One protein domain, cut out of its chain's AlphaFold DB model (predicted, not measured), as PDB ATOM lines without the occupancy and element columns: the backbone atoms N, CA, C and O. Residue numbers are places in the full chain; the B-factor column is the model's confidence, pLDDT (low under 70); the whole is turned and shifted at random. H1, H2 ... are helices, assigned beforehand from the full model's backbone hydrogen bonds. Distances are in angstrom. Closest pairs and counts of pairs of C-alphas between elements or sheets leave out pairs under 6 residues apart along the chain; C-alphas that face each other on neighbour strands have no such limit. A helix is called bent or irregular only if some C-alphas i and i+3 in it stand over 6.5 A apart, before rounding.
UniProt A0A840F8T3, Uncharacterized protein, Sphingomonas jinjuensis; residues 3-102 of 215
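This is residues 3 to 102 of the 215 residues of an uncharacterized protein of Sphingomonas jinjuensis (UniProt A0A840F8T3). A helical hairpin, H2 and H3, makes the middle of an elongated body, with the long helix H1 near both of its helices and the short H5 packed on H2. H4 follows H3 round a corner toward the other end of the long axis, where a long loop of residues 72 to 95 reaches farthest at Thr 86. The printed part has 100 residues with five named helices, H1 to H5 in order, and no named strand; the class is all helix, with 52 residues in named elements. The whole is compact, with a radius of gyration of the C-alphas of 13.9 A, and spans 45 by 24 by 23 A.

H1, residues 10 to 26, begins at C-alpha 10 at (-53.315, -20.941, -39.161) and is 25.1 A long; it is irregular, C-alphas 11 and 14 being 7.3 A apart. H2, residues 35 to 47, is 19.0 A long and neither bent nor irregular, but only just: C-alphas 36 and 39 are 6.2 A apart. H3, residues 51 to 59, is 12.6 A long, beginning at C-alpha 51 at (-49.417, -40.555, -42.973). H4 is residues 66 to 71, 8.6 A long. H5, residues 96 to 102, is 10.7 A long and ends at C-alpha 102 at (-44.607, -45.942, -32.565).

H1 and H2 are close but not clearly touching; their closest C-alphas, of Leu 17 and Leu 45, are 7.9 A apart, and they run opposite ways at a steep tilt of 60 degrees. H1 and H3 are also close but not clearly touching, with the C-alphas of Val 21 and Val 53 closest at 7.2 A and a shallow tilt of 24 degrees, the same way. H2 and H3 form a helical hairpin: they touch through residues 42 to 46 of H2 alone, the closest C-alphas being those of Leu 45 and Asp 51 at 6.4 A, with a steep tilt of 39 degrees, opposite ways. H3 and H4 touch only at the corner, the C-alphas of Arg 59 and Gly 67 being closest at 4.8 A; they run the same way at a shallow tilt of 32 degrees, only just short of steep. H2 and H5 touch, with the C-alphas of Arg 39 and His 96 closest at 5.6 A, at a shallow tilt of 32 degrees, the same way. H3 and H5 are near each other, while H4 is apart from H1, H2 and H5, and H1 is apart from H5. In H4 every O i to N i+4 pair is within hydrogen-bond range; in H1 it is 11 of 13, in H2 7 of 9, in H3 4 of 5 and in H5 2 of 3.

The two C-alphas farthest apart, those of Pro 11 and Thr 86, are 45.2 A apart. The printed part has no cut. The link from H2 to H3 is tight, and that from H4 to H5, 24 residues, is long. The mean pLDDT of the printed part is 96.2, and no printed residue is under 70.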
ATOM      1  N   LEU A   3     -44.145 -25.639 -40.369       97.69
ATOM      2  CA  LEU A   3     -45.342 -26.437 -40.054       97.69
ATOM      3  C   LEU A   3     -45.177 -27.261 -38.772       97.69
ATOM      4  O   LEU A   3     -46.042 -27.251 -37.904       97.69
ATOM      5  N   ALA A   4     -44.054 -27.974 -38.639       96.81
ATOM      6  CA  ALA A   4     -43.789 -28.824 -37.482       96.81
ATOM      7  C   ALA A   4     -43.716 -28.009 -36.183       96.81
ATOM      8  O   ALA A   4     -44.226 -28.451 -35.160       96.81
ATOM      9  N   LEU A   5     -43.126 -26.814 -36.249       96.62
ATOM     10  CA  LEU A   5     -42.928 -25.918 -35.111       96.62
ATOM     11  C   LEU A   5     -44.125 -24.992 -34.829       96.62
ATOM     12  O   LEU A   5     -44.069 -24.215 -33.886       96.62
ATOM     13  N   GLY A   6     -45.197 -25.040 -35.633       96.56
ATOM     14  CA  GLY A   6     -46.359 -24.156 -35.456       96.56
ATOM     15  C   GLY A   6     -46.078 -22.680 -35.756       96.56
ATOM     16  O   GLY A   6     -46.747 -21.806 -35.223       96.56
ATOM     17  N   MET A   7     -45.086 -22.393 -36.602       98.00
ATOM     18  CA  MET A   7     -44.708 -21.024 -36.982       98.00
ATOM     19  C   MET A   7     -45.510 -20.492 -38.177       98.00
ATOM     20  O   MET A   7     -45.429 -19.310 -38.506       98.00
ATOM     21  N   VAL A   8     -46.239 -21.364 -38.879       98.00
ATOM     22  CA  VAL A   8     -47.092 -20.961 -40.000       98.00
ATOM     23  C   VAL A   8     -48.404 -20.410 -39.434       98.00
ATOM     24  O   VAL A   8     -49.034 -21.104 -38.642       98.00
ATOM     25  N   PRO A   9     -48.853 -19.207 -39.836       97.81
ATOM     26  CA  PRO A   9     -50.153 -18.696 -39.414       97.81
ATOM     27  C   PRO A   9     -51.283 -19.671 -39.794       97.81
ATOM     28  O   PRO A   9     -51.279 -20.134 -40.940       97.81
ATOM     29  N   PRO A  10     -52.277 -19.931 -38.918       96.31
ATOM     30  CA  PRO A  10     -53.315 -20.941 -39.161       96.31
ATOM     31  C   PRO A  10     -54.002 -20.857 -40.538       96.31
ATOM     32  O   PRO A  10     -54.113 -21.885 -41.205       96.31
ATOM     33  N   PRO A  11     -54.352 -19.664 -41.074       97.81
ATOM     34  CA  PRO A  11     -54.972 -19.559 -42.401       97.81
ATOM     35  C   PRO A  11     -54.083 -20.019 -43.569       97.81
ATOM     36  O   PRO A  11     -54.567 -20.175 -44.687       97.81
ATOM     37  N   ARG A  12     -52.774 -20.200 -43.347       98.00
ATOM     38  CA  ARG A  12     -51.791 -20.602 -44.366       98.00
ATOM     39  C   ARG A  12     -51.291 -22.035 -44.202       98.00
ATOM     40  O   ARG A  12     -50.618 -22.525 -45.107       98.00
ATOM     41  N   GLU A  13     -51.603 -22.715 -43.098       98.00
ATOM     42  CA  GLU A  13     -51.085 -24.061 -42.816       98.00
ATOM     43  C   GLU A  13     -51.428 -25.055 -43.932       98.00
ATOM     44  O   GLU A  13     -50.539 -25.749 -44.424       98.00
ATOM     45  N   ALA A  14     -52.677 -25.054 -44.410       97.75
ATOM     46  CA  ALA A  14     -53.120 -25.939 -45.489       97.75
ATOM     47  C   ALA A  14     -52.351 -25.708 -46.804       97.75
ATOM     48  O   ALA A  14     -51.942 -26.663 -47.463       97.75
ATOM     49  N   ALA A  15     -52.097 -24.447 -47.166       98.44
ATOM     50  CA  ALA A  15     -51.358 -24.105 -48.378       98.44
ATOM     51  C   ALA A  15     -49.884 -24.533 -48.286       98.44
ATOM     52  O   ALA A  15     -49.353 -25.142 -49.216       98.44
ATOM     53  N   VAL A  16     -49.230 -24.270 -47.150       98.50
ATOM     54  CA  VAL A  16     -47.828 -24.664 -46.924       98.50
ATOM     55  C   VAL A  16     -47.691 -26.189 -46.862       98.50
ATOM     56  O   VAL A  16     -46.744 -26.745 -47.419       98.50
ATOM     57  N   LEU A  17     -48.649 -26.889 -46.244       98.62
ATOM     58  CA  LEU A  17     -48.707 -28.351 -46.262       98.62
ATOM     59  C   LEU A  17     -48.858 -28.882 -47.690       98.62
ATOM     60  O   LEU A  17     -48.147 -29.809 -48.071       98.62
ATOM     61  N   GLY A  18     -49.746 -28.278 -48.485       98.56
ATOM     62  CA  GLY A  18     -49.940 -28.629 -49.889       98.56
ATOM     63  C   GLY A  18     -48.644 -28.538 -50.696       98.56
ATOM     64  O   GLY A  18     -48.319 -29.468 -51.431       98.56
ATOM     65  N   GLN A  19     -47.856 -27.479 -50.492       98.38
ATOM     66  CA  GLN A  19     -46.548 -27.321 -51.139       98.38
ATOM     67  C   GLN A  19     -45.537 -28.386 -50.699       98.38
ATOM     68  O   GLN A  19     -44.851 -28.954 -51.547       98.38
ATOM     69  N   LEU A  20     -45.465 -28.701 -49.399       98.31
ATOM     70  CA  LEU A  20     -44.597 -29.772 -48.894       98.31
ATOM     71  C   LEU A  20     -44.940 -31.115 -49.551       98.31
ATOM     72  O   LEU A  20     -44.058 -31.816 -50.041       98.31
ATOM     73  N   VAL A  21     -46.227 -31.461 -49.584       98.69
ATOM     74  CA  VAL A  21     -46.701 -32.713 -50.184       98.69
ATOM     75  C   VAL A  21     -46.407 -32.739 -51.681       98.69
ATOM     76  O   VAL A  21     -45.905 -33.744 -52.180       98.69
ATOM     77  N   ALA A  22     -46.693 -31.649 -52.395       98.44
ATOM     78  CA  ALA A  22     -46.427 -31.549 -53.825       98.44
ATOM     79  C   ALA A  22     -44.934 -31.731 -54.131       98.44
ATOM     80  O   ALA A  22     -44.596 -32.493 -55.031       98.44
ATOM     81  N   ALA A  23     -44.045 -31.118 -53.343       98.06
ATOM     82  CA  ALA A  23     -42.601 -31.269 -53.499       98.06
ATOM     83  C   ALA A  23     -42.136 -32.721 -53.286       98.06
ATOM     84  O   ALA A  23     -41.362 -33.244 -54.087       98.06
ATOM     85  N   VAL A  24     -42.648 -33.401 -52.252       98.12
ATOM     86  CA  VAL A  24     -42.353 -34.827 -52.013       98.12
ATOM     87  C   VAL A  24     -42.815 -35.684 -53.194       98.12
ATOM     88  O   VAL A  24     -42.050 -36.498 -53.711       98.12
ATOM     89  N   ARG A  25     -44.058 -35.490 -53.649       98.00
ATOM     90  CA  ARG A  25     -44.654 -36.271 -54.744       98.00
ATOM     91  C   ARG A  25     -43.935 -36.016 -56.075       98.00
ATOM     92  O   ARG A  25     -43.656 -36.971 -56.793       98.00
ATOM     93  N   ALA A  26     -43.562 -34.768 -56.369       97.62
ATOM     94  CA  ALA A  26     -42.782 -34.403 -57.555       97.62
ATOM     95  C   ALA A  26     -41.394 -35.068 -57.574       97.62
ATOM     96  O   ALA A  26     -40.894 -35.422 -58.639       97.62
ATOM     97  N   ASN A  27     -40.803 -35.325 -56.401       96.25
ATOM     98  CA  ASN A  27     -39.566 -36.096 -56.272       96.25
ATOM     99  C   ASN A  27     -39.785 -37.626 -56.254       96.25
ATOM    100  O   ASN A  27     -38.915 -38.379 -55.813       96.25
ATOM    101  N   GLY A  28     -40.948 -38.121 -56.689       97.31
ATOM    102  CA  GLY A  28     -41.260 -39.553 -56.668       97.31
ATOM    103  C   GLY A  28     -41.304 -40.149 -55.257       97.31
ATOM    104  O   GLY A  28     -41.083 -41.341 -55.091       97.31
ATOM    105  N   ASN A  29     -41.571 -39.327 -54.236       97.69
ATOM    106  CA  ASN A  29     -41.497 -39.662 -52.807       97.69
ATOM    107  C   ASN A  29     -40.086 -39.948 -52.263       97.69
ATOM    108  O   ASN A  29     -39.964 -40.377 -51.118       97.69
ATOM    109  N   GLY A  30     -39.023 -39.683 -53.029       96.38
ATOM    110  CA  GLY A  30     -37.654 -39.766 -52.520       96.38
ATOM    111  C   GLY A  30     -37.372 -38.707 -51.450       96.38
ATOM    112  O   GLY A  30     -37.912 -37.594 -51.493       96.38
ATOM    113  N   VAL A  31     -36.494 -39.033 -50.505       95.31
ATOM    114  CA  VAL A  31     -36.071 -38.119 -49.443       95.31
ATOM    115  C   VAL A  31     -35.123 -37.061 -50.007       95.31
ATOM    116  O   VAL A  31     -34.117 -37.377 -50.633       95.31
ATOM    117  N   THR A  32     -35.440 -35.790 -49.763       94.50
ATOM    118  CA  THR A  32     -34.577 -34.643 -50.111       94.50
ATOM    119  C   THR A  32     -34.025 -33.919 -48.887       94.50
ATOM    120  O   THR A  32     -33.060 -33.167 -48.996       94.50
ATOM    121  N   ALA A  33     -34.631 -34.122 -47.716       93.94
ATOM    122  CA  ALA A  33     -34.171 -33.516 -46.477       93.94
ATOM    123  C   ALA A  33     -32.943 -34.259 -45.932       93.94
ATOM    124  O   ALA A  33     -32.923 -35.490 -45.903       93.94
ATOM    125  N   GLY A  34     -31.955 -33.510 -45.439       91.81
ATOM    126  CA  GLY A  34     -30.881 -34.066 -44.610       91.81
ATOM    127  C   GLY A  34     -31.397 -34.565 -43.256       91.81
ATOM    128  O   GLY A  34     -32.582 -34.418 -42.942       91.81
ATOM    129  N   ASP A  35     -30.497 -35.108 -42.445       88.75
ATOM    130  CA  ASP A  35     -30.760 -35.643 -41.103       88.75
ATOM    131  C   ASP A  35     -31.587 -34.680 -40.225       88.75
ATOM    132  O   ASP A  35     -32.721 -34.983 -39.855       88.75
ATOM    133  N   VAL A  36     -31.105 -33.452 -40.007       91.00
ATOM    134  CA  VAL A  36     -31.771 -32.447 -39.164       91.00
ATOM    135  C   VAL A  36     -33.164 -32.121 -39.700       91.00
ATOM    136  O   VAL A  36     -34.133 -32.014 -38.950       91.00
ATOM    137  N   GLY A  37     -33.285 -31.961 -41.019       94.38
ATOM    138  CA  GLY A  37     -34.529 -31.567 -41.674       94.38
ATOM    139  C   GLY A  37     -35.588 -32.666 -41.671       94.38
ATOM    140  O   GLY A  37     -36.781 -32.368 -41.529       94.38
ATOM    141  N   PHE A  38     -35.171 -33.926 -41.812       95.56
ATOM    142  CA  PHE A  38     -36.083 -35.042 -42.028       95.56
ATOM    143  C   PHE A  38     -36.985 -35.286 -40.818       95.56
ATOM    144  O   PHE A  38     -38.185 -35.510 -40.992       95.56
ATOM    145  N   ARG A  39     -36.474 -35.113 -39.590       95.25
ATOM    146  CA  ARG A  39     -37.311 -35.151 -38.379       95.25
ATOM    147  C   ARG A  39     -38.518 -34.219 -38.484       95.25
ATOM    148  O   ARG A  39     -39.627 -34.605 -38.119       95.25
ATOM    149  N   TYR A  40     -38.336 -33.010 -39.011       96.88
ATOM    150  CA  TYR A  40     -39.424 -32.044 -39.159       96.88
ATOM    151  C   TYR A  40     -40.368 -32.369 -40.315       96.88
ATOM    152  O   TYR A  40     -41.528 -31.965 -40.255       96.88
ATOM    153  N   VAL A  41     -39.905 -33.077 -41.348       97.38
ATOM    154  CA  VAL A  41     -40.786 -33.615 -42.397       97.38
ATOM    155  C   VAL A  41     -41.718 -34.660 -41.786       97.38
ATOM    156  O   VAL A  41     -42.933 -34.528 -41.916       97.38
ATOM    157  N   VAL A  42     -41.167 -35.618 -41.029       97.31
ATOM    158  CA  VAL A  42     -41.946 -36.636 -40.304       97.31
ATOM    159  C   VAL A  42     -42.951 -35.989 -39.356       97.31
ATOM    160  O   VAL A  42     -44.141 -36.294 -39.422       97.31
ATOM    161  N   THR A  43     -42.504 -35.053 -38.517       96.38
ATOM    162  CA  THR A  43     -43.383 -34.359 -37.567       96.38
ATOM    163  C   THR A  43     -44.483 -33.568 -38.270       96.38
ATOM    164  O   THR A  43     -45.636 -33.659 -37.858       96.38
ATOM    165  N   ALA A  44     -44.167 -32.811 -39.327       97.69
ATOM    166  CA  ALA A  44     -45.170 -32.030 -40.050       97.69
ATOM    167  C   ALA A  44     -46.204 -32.936 -40.728       97.69
ATOM    168  O   ALA A  44     -47.398 -32.764 -40.507       97.69
ATOM    169  N   LEU A  45     -45.768 -33.929 -41.507       97.94
ATOM    170  CA  LEU A  45     -46.693 -34.822 -42.205       97.94
ATOM    171  C   LEU A  45     -47.572 -35.597 -41.218       97.94
ATOM    172  O   LEU A  45     -48.784 -35.636 -41.399       97.94
ATOM    173  N   THR A  46     -47.000 -36.108 -40.123       95.94
ATOM    174  CA  THR A  46     -47.777 -36.779 -39.069       95.94
ATOM    175  C   THR A  46     -48.776 -35.817 -38.423       95.94
ATOM    176  O   THR A  46     -49.959 -36.127 -38.321       95.94
ATOM    177  N   ARG A  47     -48.350 -34.618 -38.003       94.06
ATOM    178  CA  ARG A  47     -49.235 -33.637 -37.348       94.06
ATOM    179  C   ARG A  47     -50.454 -33.297 -38.206       94.06
ATOM    180  O   ARG A  47     -51.548 -33.180 -37.673       94.06
ATOM    181  N   PHE A  48     -50.266 -33.183 -39.515       95.81
ATOM    182  CA  PHE A  48     -51.322 -32.825 -40.458       95.81
ATOM    183  C   PHE A  48     -51.991 -34.038 -41.137       95.81
ATOM    184  O   PHE A  48     -52.603 -33.893 -42.192       95.81
ATOM    185  N   GLY A  49     -51.868 -35.240 -40.560       94.31
ATOM    186  CA  GLY A  49     -52.589 -36.435 -41.021       94.31
ATOM    187  C   GLY A  49     -52.164 -36.954 -42.398       94.31
ATOM    188  O   GLY A  49     -52.917 -37.668 -43.051       94.31
ATOM    189  N   ARG A  50     -50.959 -36.604 -42.861       97.50
ATOM    190  CA  ARG A  50     -50.372 -37.056 -44.134       97.50
ATOM    191  C   ARG A  50     -49.509 -38.299 -43.965       97.50
ATOM    192  O   ARG A  50     -48.423 -38.415 -44.536       97.50
ATOM    193  N   ASP A  51     -50.019 -39.239 -43.175       97.06
ATOM    194  CA  ASP A  51     -49.417 -40.555 -42.973       97.06
ATOM    195  C   ASP A  51     -49.323 -41.329 -44.307       97.06
ATOM    196  O   ASP A  51     -48.367 -42.067 -44.508       97.06
ATOM    197  N   ASP A  52     -50.218 -41.066 -45.273       97.19
ATOM    198  CA  ASP A  52     -50.164 -41.582 -46.656       97.19
ATOM    199  C   ASP A  52     -48.896 -41.169 -47.425       97.19
ATOM    200  O   ASP A  52     -48.420 -41.882 -48.314       97.19
ATOM    201  N   VAL A  53     -48.365 -39.980 -47.128       98.19
ATOM    202  CA  VAL A  53     -47.159 -39.456 -47.772       98.19
ATOM    203  C   VAL A  53     -45.938 -40.091 -47.139       98.19
ATOM    204  O   VAL A  53     -45.085 -40.584 -47.869       98.19
ATOM    205  N   LEU A  54     -45.880 -40.137 -45.805       97.62
ATOM    206  CA  LEU A  54     -44.789 -40.802 -45.089       97.62
ATOM    207  C   LEU A  54     -44.679 -42.266 -45.491       97.62
ATOM    208  O   LEU A  54     -43.612 -42.712 -45.892       97.62
ATOM    209  N   ASP A  55     -45.800 -42.973 -45.473       97.50
ATOM    210  CA  ASP A  55     -45.905 -44.365 -45.880       97.50
ATOM    211  C   ASP A  55     -45.367 -44.607 -47.304       97.50
ATOM    212  O   ASP A  55     -44.626 -45.559 -47.548       97.50
ATOM    213  N   ALA A  56     -45.666 -43.703 -48.243       97.69
ATOM    214  CA  ALA A  56     -45.109 -43.766 -49.591       97.69
ATOM    215  C   ALA A  56     -43.597 -43.487 -49.624       97.69
ATOM    216  O   ALA A  56     -42.879 -44.206 -50.310       97.69
ATOM    217  N   MET A  57     -43.111 -42.489 -48.876       97.62
ATOM    218  CA  MET A  57     -41.680 -42.163 -48.793       97.62
ATOM    219  C   MET A  57     -40.851 -43.322 -48.225       97.62
ATOM    220  O   MET A  57     -39.753 -43.583 -48.710       97.62
ATOM    221  N   MET A  58     -41.369 -44.043 -47.223       95.44
ATOM    222  CA  MET A  58     -40.656 -45.164 -46.592       95.44
ATOM    223  C   MET A  58     -40.421 -46.343 -47.546       95.44
ATOM    224  O   MET A  58     -39.495 -47.121 -47.336       95.44
ATOM    225  N   ARG A  59     -41.255 -46.489 -48.582       94.69
ATOM    226  CA  ARG A  59     -41.249 -47.647 -49.489       94.69
ATOM    227  C   ARG A  59     -40.462 -47.464 -50.776       94.69
ATOM    228  O   ARG A  59     -40.317 -48.432 -51.514       94.69
ATOM    229  N   VAL A  60     -40.004 -46.257 -51.090       95.56
ATOM    230  CA  VAL A  60     -39.283 -46.025 -52.346       95.56
ATOM    231  C   VAL A  60     -37.930 -46.728 -52.297       95.56
ATOM    232  O   VAL A  60     -37.147 -46.493 -51.378       95.56
ATOM    233  N   THR A  61     -37.662 -47.593 -53.277       96.88
ATOM    234  CA  THR A  61     -36.448 -48.427 -53.331       96.88
ATOM    235  C   THR A  61     -35.413 -47.951 -54.348       96.88
ATOM    236  O   THR A  61     -34.264 -48.369 -54.282       96.88
ATOM    237  N   ASP A  62     -35.795 -47.089 -55.288       95.38
ATOM    238  CA  ASP A  62     -34.958 -46.609 -56.397       95.38
ATOM    239  C   ASP A  62     -34.483 -45.154 -56.219       95.38
ATOM    240  O   ASP A  62     -33.844 -44.584 -57.105       95.38
ATOM    241  N   ARG A  63     -34.787 -44.536 -55.072       95.56
ATOM    242  CA  ARG A  63     -34.442 -43.147 -54.727       95.56
ATOM    243  C   ARG A  63     -33.932 -43.063 -53.284       95.56
ATOM    244  O   ARG A  63     -34.329 -43.905 -52.482       95.56
ATOM    245  N   PRO A  64     -33.162 -42.015 -52.919       95.38
ATOM    246  CA  PRO A  64     -32.678 -41.812 -51.550       95.38
ATOM    247  C   PRO A  64     -33.778 -41.966 -50.495       95.38
ATOM    248  O   PRO A  64     -34.811 -41.297 -50.570       95.38
ATOM    249  N   GLY A  65     -33.559 -42.842 -49.512       95.88
ATOM    250  CA  GLY A  65     -34.532 -43.146 -48.461       95.88
ATOM    251  C   GLY A  65     -34.338 -44.534 -47.850       95.88
ATOM    252  O   GLY A  65     -33.479 -45.303 -48.273       95.88
ATOM    253  N   TYR A  66     -35.159 -44.878 -46.854       96.88
ATOM    254  CA  TYR A  66     -35.049 -46.163 -46.146       96.88
ATOM    255  C   TYR A  66     -35.268 -47.375 -47.055       96.88
ATOM    256  O   TYR A  66     -34.549 -48.363 -46.931       96.88
ATOM    257  N   GLY A  67     -36.233 -47.305 -47.980       96.38
ATOM    258  CA  GLY A  67     -36.503 -48.402 -48.908       96.38
ATOM    259  C   GLY A  67     -35.300 -48.717 -49.797       96.38
ATOM    260  O   GLY A  67     -34.998 -49.889 -50.003       96.38
ATOM    261  N   GLN A  68     -34.559 -47.701 -50.253       96.31
ATOM    262  CA  GLN A  68     -33.321 -47.907 -51.007       96.31
ATOM    263  C   GLN A  68     -32.233 -48.559 -50.152       96.31
ATOM    264  O   GLN A  68     -31.584 -49.492 -50.623       96.31
ATOM    265  N   GLN A  69     -32.051 -48.124 -48.900       96.88
ATOM    266  CA  GLN A  69     -31.084 -48.763 -47.999       96.88
ATOM    267  C   GLN A  69     -31.403 -50.254 -47.810       96.88
ATOM    268  O   GLN A  69     -30.522 -51.101 -47.945       96.88
ATOM    269  N   LEU A  70     -32.676 -50.587 -47.576       96.94
ATOM    270  CA  LEU A  70     -33.127 -51.973 -47.424       96.94
ATOM    271  C   LEU A  70     -32.970 -52.786 -48.717       96.94
ATOM    272  O   LEU A  70     -32.488 -53.914 -48.665       96.94
ATOM    273  N   ALA A  71     -33.322 -52.221 -49.874       96.81
ATOM    274  CA  ALA A  71     -33.121 -52.865 -51.175       96.81
ATOM    275  C   ALA A  71     -31.635 -53.123 -51.481       96.81
ATOM    276  O   ALA A  71     -31.308 -54.110 -52.136       96.81
ATOM    277  N   GLY A  72     -30.740 -52.274 -50.970       95.50
ATOM    278  CA  GLY A  72     -29.288 -52.455 -51.027       95.50
ATOM    279  C   GLY A  72     -28.720 -53.443 -50.000       95.50
ATOM    280  O   GLY A  72     -27.508 -53.636 -49.962       95.50
ATOM    281  N   GLY A  73     -29.559 -54.065 -49.163       96.69
ATOM    282  CA  GLY A  73     -29.132 -55.045 -48.160       96.69
ATOM    283  C   GLY A  73     -28.591 -54.443 -46.861       96.69
ATOM    284  O   GLY A  73     -27.941 -55.152 -46.093       96.69
ATOM    285  N   ALA A  74     -28.842 -53.158 -46.589       96.75
ATOM    286  CA  ALA A  74     -28.422 -52.538 -45.339       96.75
ATOM    287  C   ALA A  74     -29.118 -53.191 -44.130       96.75
ATOM    288  O   ALA A  74     -30.337 -53.358 -44.105       96.75
ATOM    289  N   THR A  75     -28.333 -53.530 -43.105       96.69
ATOM    290  CA  THR A  75     -28.816 -54.097 -41.829       96.69
ATOM    291  C   THR A  75     -28.746 -53.099 -40.667       96.69
ATOM    292  O   THR A  75     -29.221 -53.386 -39.570       96.69
ATOM    293  N   ALA A  76     -28.191 -51.915 -40.922       96.56
ATOM    294  CA  ALA A  76     -28.178 -50.746 -40.053       96.56
ATOM    295  C   ALA A  76     -28.444 -49.491 -40.903       96.56
ATOM    296  O   ALA A  76     -28.375 -49.539 -42.131       96.56
ATOM    297  N   LEU A  77     -28.769 -48.370 -40.256       96.94
ATOM    298  CA  LEU A  77     -28.977 -47.101 -40.957       96.94
ATOM    299  C   LEU A  77     -27.646 -46.580 -41.503       96.94
ATOM    300  O   LEU A  77     -26.679 -46.486 -40.752       96.94
ATOM    301  N   ALA A  78     -27.596 -46.209 -42.780       96.06
ATOM    302  CA  ALA A  78     -26.435 -45.528 -43.350       96.06
ATOM    303  C   ALA A  78     -26.445 -44.025 -43.020       96.06
ATOM    304  O   ALA A  78     -27.500 -43.435 -42.809       96.06
ATOM    305  N   GLU A  79     -25.272 -43.394 -43.013       95.69
ATOM    306  CA  GLU A  79     -25.107 -41.944 -42.825       95.69
ATOM    307  C   GLU A  79     -25.725 -41.147 -43.979       95.69
ATOM    308  O   GLU A  79     -26.372 -40.123 -43.767       95.69
ATOM    309  N   ALA A  80     -25.559 -41.640 -45.209       94.88
ATOM    310  CA  ALA A  80     -26.143 -41.054 -46.405       94.88
ATOM    311  C   ALA A  80     -27.391 -41.829 -46.842       94.88
ATOM    312  O   ALA A  80     -27.418 -43.061 -46.842       94.88
ATOM    313  N   TRP A  81     -28.428 -41.113 -47.285       95.00
ATOM    314  CA  TRP A  81     -29.698 -41.719 -47.706       95.00
ATOM    315  C   TRP A  81     -29.565 -42.745 -48.833       95.00
ATOM    316  O   TRP A  81     -30.350 -43.686 -48.878       95.00
ATOM    317  N   ASN A  82     -28.584 -42.565 -49.716       93.19
ATOM    318  CA  ASN A  82     -28.281 -43.467 -50.826       93.19
ATOM    319  C   ASN A  82     -27.347 -44.630 -50.447       93.19
ATOM    320  O   ASN A  82     -26.919 -45.352 -51.343       93.19
ATOM    321  N   ALA A  83     -27.013 -44.789 -49.162       94.31
ATOM    322  CA  ALA A  83     -26.066 -45.785 -48.662       94.31
ATOM    323  C   ALA A  83     -24.691 -45.742 -49.361       94.31
ATOM    324  O   ALA A  83     -24.116 -46.782 -49.675       94.31
ATOM    325  N   ASP A  84     -24.163 -44.537 -49.605       94.06
ATOM    326  CA  ASP A  84     -22.812 -44.339 -50.141       94.06
ATOM    327  C   ASP A  84     -21.762 -45.118 -49.310       94.06
ATOM    328  O   ASP A  84     -21.592 -44.825 -48.121       94.06
ATOM    329  N   PRO A  85     -21.032 -46.084 -49.905       93.62
ATOM    330  CA  PRO A  85     -20.080 -46.931 -49.186       93.62
ATOM    331  C   PRO A  85     -18.818 -46.187 -48.725       93.62
ATOM    332  O   PRO A  85     -18.022 -46.740 -47.971       93.62
ATOM    333  N   THR A  86     -18.610 -44.944 -49.170       96.88
ATOM    334  CA  THR A  86     -17.526 -44.077 -48.681       96.88
ATOM    335  C   THR A  86     -17.871 -43.371 -47.365       96.88
ATOM    336  O   THR A  86     -17.024 -42.681 -46.791       96.88
ATOM    337  N   LYS A  87     -19.109 -43.530 -46.879       95.88
ATOM    338  CA  LYS A  87     -19.640 -42.985 -45.621       95.88
ATOM    339  C   LYS A  87     -19.903 -44.100 -44.610       95.88
ATOM    340  O   LYS A  87     -19.797 -45.282 -44.933       95.88
ATOM    341  N   SER A  88     -20.247 -43.742 -43.371       96.62
ATOM    342  CA  SER A  88     -20.623 -44.764 -42.389       96.62
ATOM    343  C   SER A  88     -21.892 -45.499 -42.830       96.62
ATOM    344  O   SER A  88     -22.891 -44.880 -43.193       96.62
ATOM    345  N   LEU A  89     -21.880 -46.830 -42.736       96.94
ATOM    346  CA  LEU A  89     -23.050 -47.690 -42.969       96.94
ATOM    347  C   LEU A  89     -23.745 -48.108 -41.660       96.94
ATOM    348  O   LEU A  89     -24.561 -49.024 -41.647       96.94
ATOM    349  N   ASN A  90     -23.396 -47.455 -40.547       97.12
ATOM    350  CA  ASN A  90     -24.028 -47.642 -39.246       97.12
ATOM    351  C   ASN A  90     -24.064 -46.302 -38.491       97.12
ATOM    352  O   ASN A  90     -23.112 -45.915 -37.810       97.12
ATOM    353  N   HIS A  91     -25.149 -45.558 -38.688       94.25
ATOM    354  CA  HIS A  91     -25.304 -44.172 -38.275       94.25
ATOM    355  C   HIS A  91     -26.762 -43.888 -37.876       94.25
ATOM    356  O   HIS A  91     -27.637 -43.636 -38.705       94.25
ATOM    357  N   PHE A  92     -27.045 -43.923 -36.573       91.56
ATOM    358  CA  PHE A  92     -28.416 -43.912 -36.042       91.56
ATOM    359  C   PHE A  92     -29.191 -42.599 -36.255       91.56
ATOM    360  O   PHE A  92     -30.399 -42.568 -36.024       91.56
ATOM    361  N   MET A  93     -28.531 -41.512 -36.671       91.12
ATOM    362  CA  MET A  93     -29.148 -40.181 -36.771       91.12
ATOM    363  C   MET A  93     -30.347 -40.152 -37.721       91.12
ATOM    364  O   MET A  93     -31.275 -39.386 -37.494       91.12
ATOM    365  N   LEU A  94     -30.392 -41.045 -38.716       92.56
ATOM    366  CA  LEU A  94     -31.546 -41.196 -39.601       92.56
ATOM    367  C   LEU A  94     -32.693 -42.011 -38.982       92.56
ATOM    368  O   LEU A  94     -33.625 -42.355 -39.686       92.56
ATOM    369  N   GLY A  95     -32.703 -42.319 -37.683       94.25
ATOM    370  CA  GLY A  95     -33.730 -43.145 -37.021       94.25
ATOM    371  C   GLY A  95     -35.122 -42.510 -36.886       94.25
ATOM    372  O   GLY A  95     -35.950 -42.958 -36.099       94.25
ATOM    373  N   HIS A  96     -35.424 -41.444 -37.624       94.19
ATOM    374  CA  HIS A  96     -36.632 -40.640 -37.428       94.19
ATOM    375  C   HIS A  96     -37.944 -41.371 -37.754       94.19
ATOM    376  O   HIS A  96     -38.987 -41.006 -37.203       94.19
ATOM    377  N   ALA A  97     -37.911 -42.379 -38.636       94.12
ATOM    378  CA  ALA A  97     -39.081 -43.193 -38.978       94.12
ATOM    379  C   ALA A  97     -39.637 -43.969 -37.774       94.12
ATOM    380  O   ALA A  97     -40.847 -44.169 -37.684       94.12
ATOM    381  N   GLU A  98     -38.788 -44.335 -36.812       94.88
ATOM    382  CA  GLU A  98     -39.206 -45.061 -35.610       94.88
ATOM    383  C   GLU A  98     -40.256 -44.277 -34.810       94.88
ATOM    384  O   GLU A  98     -41.275 -44.828 -34.390       94.88
ATOM    385  N   GLY A  99     -40.079 -42.957 -34.689       93.38
ATOM    386  CA  GLY A  99     -41.059 -42.094 -34.031       93.38
ATOM    387  C   GLY A  99     -42.436 -42.128 -34.704       93.38
ATOM    388  O   GLY A  99     -43.455 -42.038 -34.019       93.38
ATOM    389  N   TRP A 100     -42.484 -42.297 -36.028       97.00
ATOM    390  CA  TRP A 100     -43.733 -42.475 -36.771       97.00
ATOM    391  C   TRP A 100     -44.330 -43.872 -36.559       97.00
ATOM    392  O   TRP A 100     -45.529 -43.981 -36.294       97.00
ATOM    393  N   PHE A 101     -43.507 -44.926 -36.580       97.62
ATOM    394  CA  PHE A 101     -43.961 -46.297 -36.323       97.62
ATOM    395  C   PHE A 101     -44.651 -46.425 -34.963       97.62
ATOM    396  O   PHE A 101     -45.765 -46.945 -34.878       97.62
ATOM    397  N   TYR A 102     -44.033 -45.897 -33.906       97.31
ATOM    398  CA  TYR A 102     -44.607 -45.942 -32.565       97.31
ATOM    399  C   TYR A 102     -45.736 -44.932 -32.384       97.31
ATOM    400  O   TYR A 102     -46.824 -45.317 -31.968       97.31
TER     401      TYR A 102